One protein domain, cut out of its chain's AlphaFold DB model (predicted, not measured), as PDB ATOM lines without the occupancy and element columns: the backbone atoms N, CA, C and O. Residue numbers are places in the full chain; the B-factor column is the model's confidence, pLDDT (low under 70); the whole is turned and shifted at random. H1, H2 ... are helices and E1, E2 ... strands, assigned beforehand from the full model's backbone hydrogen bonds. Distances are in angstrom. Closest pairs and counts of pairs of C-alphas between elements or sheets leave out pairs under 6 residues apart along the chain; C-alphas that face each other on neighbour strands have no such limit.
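Overview. This is residues 183 to 250 of the 282 residues of the protein "Hypothetical protein" of Polarella glacialis (UniProt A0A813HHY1). Little regular structure: a mostly looped body with the short strand pair E1 and E4 near its middle, the hairpin E2 and E3 at one end, and a tail, residues 243 to 250 with H2, sticking out. The 68 printed residues hold E1 E2 E3 E4 H1 H2, mixed helices and strands with 22 residues in named elements; both sheets are antiparallel. It is compact, radius of gyration of the C-alphas 12.6 A, spans 34 by 33 by 22 A.

Along the chain. E1, residues 204 to 206, 7.1 A, begins at C-alpha 204 (131.159, 116.321, 103.404). E4 is 221 to 223, 7.0 A; E2, 209 to 211, and E3, 214 to 216, are 6.2 A each. H1 is 224 to 229, 8.5 A; H2, 244 to 247, 4.9 A, ends at C-alpha 247 (134.956, 112.653, 78.594).

Arrangement. E1 and E4 are antiparallel at 160 degrees, with N 205 and O 222 2.9 A apart, within hydrogen-bond range. E1 runs on into E2 at 28 degrees. E2 and E3, a hairpin, are antiparallel at 138 degrees, with N 209 and O 216 2.8 A apart, within range. The closest C-alphas of E1 and H1, Gly 204 and Trp 224, are 5.2 A apart. H1 and H2 are apart. In H1 every O i to N i+4 pair is within range; H2 is too short for one, and its O i to N i+3 pairs within range are 0 of 1.

Size, cuts and confidence. The printed part has no cut. The link H1 to H2 is long, 14 residues. Confidence is under 70 at residue 183 and residues 236 to 250.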
ATOM      1  N   VAL A 183     136.694 106.263 107.119       68.62
ATOM      2  CA  VAL A 183     135.747 105.972 106.053       68.62
ATOM      3  C   VAL A 183     134.420 106.617 106.430       68.62
ATOM      4  O   VAL A 183     133.788 106.226 107.410       68.62
ATOM      5  N   GLY A 184     134.022 107.635 105.673       81.75
ATOM      6  CA  GLY A 184     132.727 108.293 105.819       81.75
ATOM      7  C   GLY A 184     132.800 109.812 105.821       81.75
ATOM      8  O   GLY A 184     131.983 110.427 105.145       81.75
ATOM      9  N   TYR A 185     133.779 110.422 106.496       90.06
ATOM     10  CA  TYR A 185     133.889 111.884 106.564       90.06
ATOM     11  C   TYR A 185     134.984 112.405 105.639       90.06
ATOM     12  O   TYR A 185     136.073 111.839 105.560       90.06
ATOM     13  N   LEU A 186     134.677 113.491 104.935       91.50
ATOM     14  CA  LEU A 186     135.633 114.200 104.097       91.50
ATOM     15  C   LEU A 186     136.502 115.106 104.997       91.50
ATOM     16  O   LEU A 186     135.925 115.863 105.787       91.50
ATOM     17  N   PRO A 187     137.847 115.023 104.938       90.62
ATOM     18  CA  PRO A 187     138.712 115.875 105.748       90.62
ATOM     19  C   PRO A 187     138.566 117.349 105.358       90.62
ATOM     20  O   PRO A 187     138.116 117.677 104.260       90.62
ATOM     21  N   GLU A 188     138.958 118.237 106.267       93.81
ATOM     22  CA  GLU A 188     138.992 119.671 105.981       93.81
ATOM     23  C   GLU A 188     139.990 119.983 104.859       93.81
ATOM     24  O   GLU A 188     141.056 119.373 104.779       93.81
ATOM     25  N   GLY A 189     139.619 120.910 103.972       93.88
ATOM     26  CA  GLY A 189     140.443 121.311 102.829       93.88
ATOM     27  C   GLY A 189     140.340 120.388 101.612       93.88
ATOM     28  O   GLY A 189     140.975 120.655 100.600       93.88
ATOM     29  N   HIS A 190     139.534 119.322 101.664       94.62
ATOM     30  CA  HIS A 190     139.239 118.536 100.468       94.62
ATOM     31  C   HIS A 190     138.191 119.211  99.583       94.62
ATOM     32  O   HIS A 190     137.166 119.707 100.058       94.62
ATOM     33  N   GLU A 191     138.399 119.122  98.273       95.69
ATOM     34  CA  GLU A 191     137.476 119.647  97.277       95.69
ATOM     35  C   GLU A 191     136.286 118.704  97.037       95.69
ATOM     36  O   GLU A 191     136.417 117.491  96.850       95.69
ATOM     37  N   CYS A 192     135.078 119.267  96.998       94.94
ATOM     38  CA  CYS A 192     133.875 118.523  96.627       94.94
ATOM     39  C   CYS A 192     133.818 118.278  95.109       94.94
ATOM     40  O   CYS A 192     133.637 119.224  94.350       94.94
ATOM     41  N   GLY A 193     133.767 117.026  94.650       91.62
ATOM     42  CA  GLY A 193     133.704 116.683  93.218       91.62
ATOM     43  C   GLY A 193     132.456 117.182  92.470       91.62
ATOM     44  O   GLY A 193     132.448 117.235  91.245       91.62
ATOM     45  N   GLY A 194     131.394 117.569  93.187       91.19
ATOM     46  CA  GLY A 194     130.188 118.155  92.587       91.19
ATOM     47  C   GLY A 194     130.223 119.675  92.373       91.19
ATOM     48  O   GLY A 194     129.556 120.168  91.470       91.19
ATOM     49  N   CYS A 195     130.946 120.432  93.206       94.56
ATOM     50  CA  CYS A 195     130.955 121.903  93.147       94.56
ATOM     51  C   CYS A 195     132.347 122.537  93.200       94.56
ATOM     52  O   CYS A 195     132.426 123.763  93.164       94.56
ATOM     53  N   SER A 196     133.399 121.723  93.320       95.44
ATOM     54  CA  SER A 196     134.807 122.120  93.415       95.44
ATOM     55  C   SER A 196     135.070 123.193  94.472       95.44
ATOM     56  O   SER A 196     135.877 124.088  94.272       95.44
ATOM     57  N   ARG A 197     134.325 123.151  95.583       95.56
ATOM     58  CA  ARG A 197     134.565 124.012  96.746       95.56
ATOM     59  C   ARG A 197     135.224 123.206  97.845       95.56
ATOM     60  O   ARG A 197     134.810 122.064  98.074       95.56
ATOM     61  N   ASP A 198     136.143 123.853  98.547       96.12
ATOM     62  CA  ASP A 198     136.765 123.308  99.743       96.12
ATOM     63  C   ASP A 198     135.725 123.064 100.824       96.12
ATOM     64  O   ASP A 198     134.817 123.870 101.081       96.12
ATOM     65  N   VAL A 199     135.845 121.898 101.439       95.25
ATOM     66  CA  VAL A 199     134.963 121.464 102.501       95.25
ATOM     67  C   VAL A 199     135.559 121.882 103.840       95.25
ATOM     68  O   VAL A 199     136.691 121.543 104.173       95.25
ATOM     69  N   SER A 200     134.777 122.648 104.602       93.56
ATOM     70  CA  SER A 200     135.081 123.016 105.989       93.56
ATOM     71  C   SER A 200     135.099 121.775 106.888       93.56
ATOM     72  O   SER A 200     134.620 120.720 106.475       93.56
ATOM     73  N   LEU A 201     135.576 121.902 108.129       89.88
ATOM     74  CA  LEU A 201     135.598 120.824 109.126       89.88
ATOM     75  C   LEU A 201     134.326 119.939 109.091       89.88
ATOM     76  O   LEU A 201     133.230 120.380 109.436       89.88
ATOM     77  N   GLN A 202     134.488 118.687 108.641       86.62
ATOM     78  CA  GLN A 202     133.438 117.661 108.499       86.62
ATOM     79  C   GLN A 202     132.313 117.949 107.484       86.62
ATOM     80  O   GLN A 202     131.331 117.220 107.460       86.62
ATOM     81  N   GLY A 203     132.435 118.936 106.596       93.69
ATOM     82  CA  GLY A 203     131.349 119.404 105.721       93.69
ATOM     83  C   GLY A 203     130.920 118.482 104.563       93.69
ATOM     84  O   GLY A 203     130.212 118.931 103.650       93.69
ATOM     85  N   GLY A 204     131.365 117.226 104.531       93.75
ATOM     86  CA  GLY A 204     131.159 116.321 103.404       93.75
ATOM     87  C   GLY A 204     131.453 114.862 103.717       93.75
ATOM     88  O   GLY A 204     131.923 114.511 104.799       93.75
ATOM     89  N   VAL A 205     131.160 114.008 102.738       93.44
ATOM     90  CA  VAL A 205     131.313 112.556 102.842       93.44
ATOM     91  C   VAL A 205     132.008 111.977 101.614       93.44
ATOM     92  O   VAL A 205     131.821 112.458 100.492       93.44
ATOM     93  N   PHE A 206     132.779 110.912 101.826       91.75
ATOM     94  CA  PHE A 206     133.262 110.054 100.746       91.75
ATOM     95  C   PHE A 206     132.225 108.970 100.437       91.75
ATOM     96  O   PHE A 206     131.789 108.226 101.317       91.75
ATOM     97  N   CYS A 207     131.839 108.860  99.167       85.94
ATOM     98  CA  CYS A 207     130.944 107.823  98.655       85.94
ATOM     99  C   CYS A 207     131.657 106.462  98.601       85.94
ATOM    100  O   CYS A 207     132.102 106.013  97.544       85.94
ATOM    101  N   GLY A 208     131.757 105.779  99.735       84.81
ATOM    102  CA  GLY A 208     132.335 104.441  99.806       84.81
ATOM    103  C   GLY A 208     131.944 103.714 101.085       84.81
ATOM    104  O   GLY A 208     131.762 104.325 102.135       84.81
ATOM    105  N   ARG A 209     131.810 102.393 100.997       82.25
ATOM    106  CA  ARG A 209     131.781 101.486 102.143       82.25
ATOM    107  C   ARG A 209     133.052 100.657 102.116       82.25
ATOM    108  O   ARG A 209     133.407 100.102 101.085       82.25
ATOM    109  N   LYS A 210     133.734 100.549 103.251       84.81
ATOM    110  CA  LYS A 210     134.866  99.632 103.379       84.81
ATOM    111  C   LYS A 210     134.319  98.221 103.605       84.81
ATOM    112  O   LYS A 210     133.570  97.987 104.551       84.81
ATOM    113  N   THR A 211     134.654  97.306 102.707       88.12
ATOM    114  CA  THR A 211     134.329  95.881 102.767       88.12
ATOM    115  C   THR A 211     135.652  95.122 102.849       88.12
ATOM    116  O   THR A 211     136.298  94.859 101.837       88.12
ATOM    117  N   GLY A 212     136.096  94.830 104.074       88.75
ATOM    118  CA  GLY A 212     137.424  94.262 104.324       88.75
ATOM    119  C   GLY A 212     138.540  95.266 104.016       88.75
ATOM    120  O   GLY A 212     138.555  96.371 104.559       88.75
ATOM    121  N   SER A 213     139.466  94.887 103.137       85.31
ATOM    122  CA  SER A 213     140.538  95.755 102.631       85.31
ATOM    123  C   SER A 213     140.105  96.644 101.459       85.31
ATOM    124  O   SER A 213     140.818  97.585 101.119       85.31
ATOM    125  N   PHE A 214     138.942  96.387 100.856       81.50
ATOM    126  CA  PHE A 214     138.486  97.089  99.660       81.50
ATOM    127  C   PHE A 214     137.456  98.164  99.998       81.50
ATOM    128  O   PHE A 214     136.589  97.976 100.851       81.50
ATOM    129  N   VAL A 215     137.513  99.296  99.300       81.00
ATOM    130  CA  VAL A 215     136.464 100.319  99.357       81.00
ATOM    131  C   VAL A 215     135.509 100.080  98.192       81.00
ATOM    132  O   VAL A 215     135.884 100.224  97.033       81.00
ATOM    133  N   THR A 216     134.270  99.697  98.493       84.19
ATOM    134  CA  THR A 216     133.193  99.523  97.513       84.19
ATOM    135  C   THR A 216     132.349 100.796  97.448       84.19
ATOM    136  O   THR A 216     131.848 101.291  98.456       84.19
ATOM    137  N   GLY A 217     132.199 101.389  96.264       83.81
ATOM    138  CA  GLY A 217     131.445 102.631  96.094       83.81
ATOM    139  C   GLY A 217     131.921 103.452  94.908       83.81
ATOM    140  O   GLY A 217     132.696 102.978  94.086       83.81
ATOM    141  N   CYS A 218     131.429 104.685  94.810       82.69
ATOM    142  CA  CYS A 218     131.793 105.581  93.720       82.69
ATOM    143  C   CYS A 218     133.074 106.388  93.985       82.69
ATOM    144  O   CYS A 218     133.547 107.071  93.086       82.69
ATOM    145  N   GLY A 219     133.605 106.359  95.212       87.12
ATOM    146  CA  GLY A 219     134.808 107.091  95.622       87.12
ATOM    147  C   GLY A 219     134.664 108.615  95.614       87.12
ATOM    148  O   GLY A 219     135.578 109.319  96.023       87.12
ATOM    149  N   ALA A 220     133.522 109.149  95.175       89.44
ATOM    150  CA  ALA A 220     133.322 110.582  95.029       89.44
ATOM    151  C   ALA A 220     133.267 111.299  96.389       89.44
ATOM    152  O   ALA A 220     132.517 110.896  97.282       89.44
ATOM    153  N   ALA A 221     134.014 112.395  96.506       93.56
ATOM    154  CA  ALA A 221     133.921 113.355  97.601       93.56
ATOM    155  C   ALA A 221     132.765 114.335  97.350       93.56
ATOM    156  O   ALA A 221     132.734 115.008  96.318       93.56
ATOM    157  N   VAL A 222     131.803 114.435  98.273       94.12
ATOM    158  CA  VAL A 222     130.623 115.302  98.106       94.12
ATOM    159  C   VAL A 222     130.352 116.093  99.388       94.12
ATOM    160  O   VAL A 222     130.191 115.511 100.457       94.12
ATOM    161  N   CYS A 223     130.251 117.422  99.293       95.69
ATOM    162  CA  CYS A 223     129.854 118.267 100.421       95.69
ATOM    163  C   CYS A 223     128.348 118.156 100.711       95.69
ATOM    164  O   CYS A 223     127.544 117.900  99.808       95.69
ATOM    165  N   TRP A 224     127.922 118.430 101.947       94.19
ATOM    166  CA  TRP A 224     126.510 118.328 102.344       94.19
ATOM    167  C   TRP A 224     125.564 119.204 101.518       94.19
ATOM    168  O   TRP A 224     124.424 118.821 101.264       94.19
ATOM    169  N   ARG A 225     126.031 120.363 101.033       94.38
ATOM    170  CA  ARG A 225     125.229 121.226 100.149       94.38
ATOM    171  C   ARG A 225     124.911 120.533  98.824       94.38
ATOM    172  O   ARG A 225     123.771 120.592  98.370       94.38
ATOM    173  N   CYS A 226     125.899 119.879  98.216       93.62
ATOM    174  CA  CYS A 226     125.711 119.102  96.991       93.62
ATOM    175  C   CYS A 226     124.883 117.846  97.259       93.62
ATOM    176  O   CYS A 226     123.978 117.544  96.487       93.62
ATOM    177  N   MET A 227     125.128 117.176  98.385       92.00
ATOM    178  CA  MET A 227     124.375 115.996  98.805       92.00
ATOM    179  C   MET A 227     122.876 116.290  98.985       92.00
ATOM    180  O   MET A 227     122.048 115.490  98.562       92.00
ATOM    181  N   ASN A 228     122.520 117.453  99.545       93.50
ATOM    182  CA  ASN A 228     121.125 117.865  99.735       93.50
ATOM    183  C   ASN A 228     120.445 118.348  98.445       93.50
ATOM    184  O   ASN A 228     119.229 118.223  98.317       93.50
ATOM    185  N   LYS A 229     121.203 118.928  97.505       94.44
ATOM    186  CA  LYS A 229     120.653 119.461  96.248       94.44
ATOM    187  C   LYS A 229     120.484 118.405  95.167       94.44
ATOM    188  O   LYS A 229     119.545 118.495  94.380       94.44
ATOM    189  N   ALA A 230     121.410 117.457  95.066       89.12
ATOM    190  CA  ALA A 230     121.365 116.503  93.973       89.12
ATOM    191  C   ALA A 230     120.264 115.453  94.206       89.12
ATOM    192  O   ALA A 230     120.044 114.994  95.330       89.12
ATOM    193  N   PRO A 231     119.537 115.064  93.142       88.75
ATOM    194  CA  PRO A 231     118.469 114.088  93.260       88.75
ATOM    195  C   PRO A 231     119.054 112.761  93.743       88.75
ATOM    196  O   PRO A 231     120.077 112.308  93.233       88.75
ATOM    197  N   ARG A 232     118.372 112.078  94.670       83.44
ATOM    198  CA  ARG A 232     118.827 110.777  95.208       83.44
ATOM    199  C   ARG A 232     119.115 109.730  94.126       83.44
ATOM    200  O   ARG A 232     119.882 108.816  94.368       83.44
ATOM    201  N   LYS A 233     118.535 109.882  92.929       83.75
ATOM    202  CA  LYS A 233     118.778 109.023  91.758       83.75
ATOM    203  C   LYS A 233     120.172 109.193  91.130       83.75
ATOM    204  O   LYS A 233     120.594 108.312  90.385       83.75
ATOM    205  N   ALA A 234     120.846 110.320  91.372       80.75
ATOM    206  CA  ALA A 234     122.196 110.594  90.874       80.75
ATOM    207  C   ALA A 234     123.280 109.977  91.770       80.75
ATOM    208  O   ALA A 234     124.351 109.624  91.287       80.75
ATOM    209  N   PHE A 235     122.991 109.794  93.060       77.25
ATOM    210  CA  PHE A 235     123.897 109.142  93.998       77.25
ATOM    211  C   PHE A 235     123.593 107.644  94.084       77.25
ATOM    212  O   PHE A 235     122.440 107.239  94.179       77.25
ATOM    213  N   GLY A 236     124.626 106.803  94.068       66.88
ATOM    214  CA  GLY A 236     124.463 105.366  94.313       66.88
ATOM    215  C   GLY A 236     124.159 104.499  93.088       66.88
ATOM    216  O   GLY A 236     123.941 103.302  93.258       66.88
ATOM    217  N   LYS A 237     124.237 105.029  91.855       68.62
ATOM    218  CA  LYS A 237     124.486 104.180  90.671       68.62
ATOM    219  C   LYS A 237     125.939 103.697  90.712       68.62
ATOM    220  O   LYS A 237     126.811 104.186  89.999       68.62
ATOM    221  N   ALA A 238     126.194 102.790  91.650       48.03
ATOM    222  CA  ALA A 238     127.445 102.076  91.804       48.03
ATOM    223  C   ALA A 238     127.674 101.259  90.527       48.03
ATOM    224  O   ALA A 238     126.937 100.314  90.263       48.03
ATOM    225  N   GLY A 239     128.637 101.680  89.704       49.62
ATOM    226  CA  GLY A 239     129.060 100.915  88.529       49.62
ATOM    227  C   GLY A 239     129.409 101.711  87.271       49.62
ATOM    228  O   GLY A 239     129.906 101.103  86.337       49.62
ATOM    229  N   ALA A 240     129.185 103.031  87.207       45.06
ATOM    230  CA  ALA A 240     129.333 103.771  85.939       45.06
ATOM    231  C   ALA A 240     130.209 105.039  85.995       45.06
ATOM    232  O   ALA A 240     130.069 105.914  85.146       45.06
ATOM    233  N   LEU A 241     131.109 105.167  86.975       47.25
ATOM    234  CA  LEU A 241     132.039 106.308  87.065       47.25
ATOM    235  C   LEU A 241     133.495 105.892  86.840       47.25
ATOM    236  O   LEU A 241     134.382 106.232  87.606       47.25
ATOM    237  N   LEU A 242     133.716 105.185  85.738       44.31
ATOM    238  CA  LEU A 242     134.908 105.308  84.900       44.31
ATOM    239  C   LEU A 242     134.379 105.242  83.459       44.31
ATOM    240  O   LEU A 242     134.196 104.153  82.920       44.31
ATOM    241  N   PRO A 243     133.946 106.394  82.905       48.28
ATOM    242  CA  PRO A 243     134.787 106.990  81.868       48.28
ATOM    243  C   PRO A 243     134.772 108.534  81.871       48.28
ATOM    244  O   PRO A 243     134.811 109.159  80.813       48.28
ATOM    245  N   THR A 244     134.729 109.213  83.022       50.19
ATOM    246  CA  THR A 244     134.823 110.691  83.030       50.19
ATOM    247  C   THR A 244     136.233 111.231  82.776       50.19
ATOM    248  O   THR A 244     136.352 112.396  82.412       50.19
ATOM    249  N   LEU A 245     137.280 110.398  82.829       45.81
ATOM    250  CA  LEU A 245     138.603 110.763  82.297       45.81
ATOM    251  C   LEU A 245     138.700 110.645  80.765       45.81
ATOM    252  O   LEU A 245     139.536 111.315  80.172       45.81
ATOM    253  N   LEU A 246     137.801 109.905  80.100       41.62
ATOM    254  CA  LEU A 246     137.689 109.934  78.632       41.62
ATOM    255  C   LEU A 246     136.733 111.023  78.123       41.62
ATOM    256  O   LEU A 246     136.862 111.464  76.987       41.62
ATOM    257  N   HIS A 247     135.826 111.529  78.962       45.00
ATOM    258  CA  HIS A 247     134.956 112.653  78.594       45.00
ATOM    259  C   HIS A 247     135.551 114.045  78.875       45.00
ATOM    260  O   HIS A 247     134.999 115.036  78.399       45.00
ATOM    261  N   TYR A 248     136.681 114.148  79.587       37.53
ATOM    262  CA  TYR A 248     137.372 115.431  79.795       37.53
ATOM    263  C   TYR A 248     138.420 115.774  78.722       37.53
ATOM    264  O   TYR A 248     138.876 116.913  78.684       37.53
ATOM    265  N   CYS A 249     138.732 114.858  77.795       33.16
ATOM    266  CA  CYS A 249     139.610 115.148  76.650       33.16
ATOM    267  C   CYS A 249     138.874 115.764  75.438       33.16
ATOM    268  O   CYS A 249     139.511 116.282  74.532       33.16
ATOM    269  N   CYS A 250     137.534 115.798  75.435       33.50
ATOM    270  CA  CYS A 250     136.734 116.404  74.359       33.50
ATOM    271  C   CYS A 250     135.969 117.654  74.818       33.50
ATOM    272  O   CYS A 250     134.816 117.868  74.450       33.50
TER     273      CYS A 250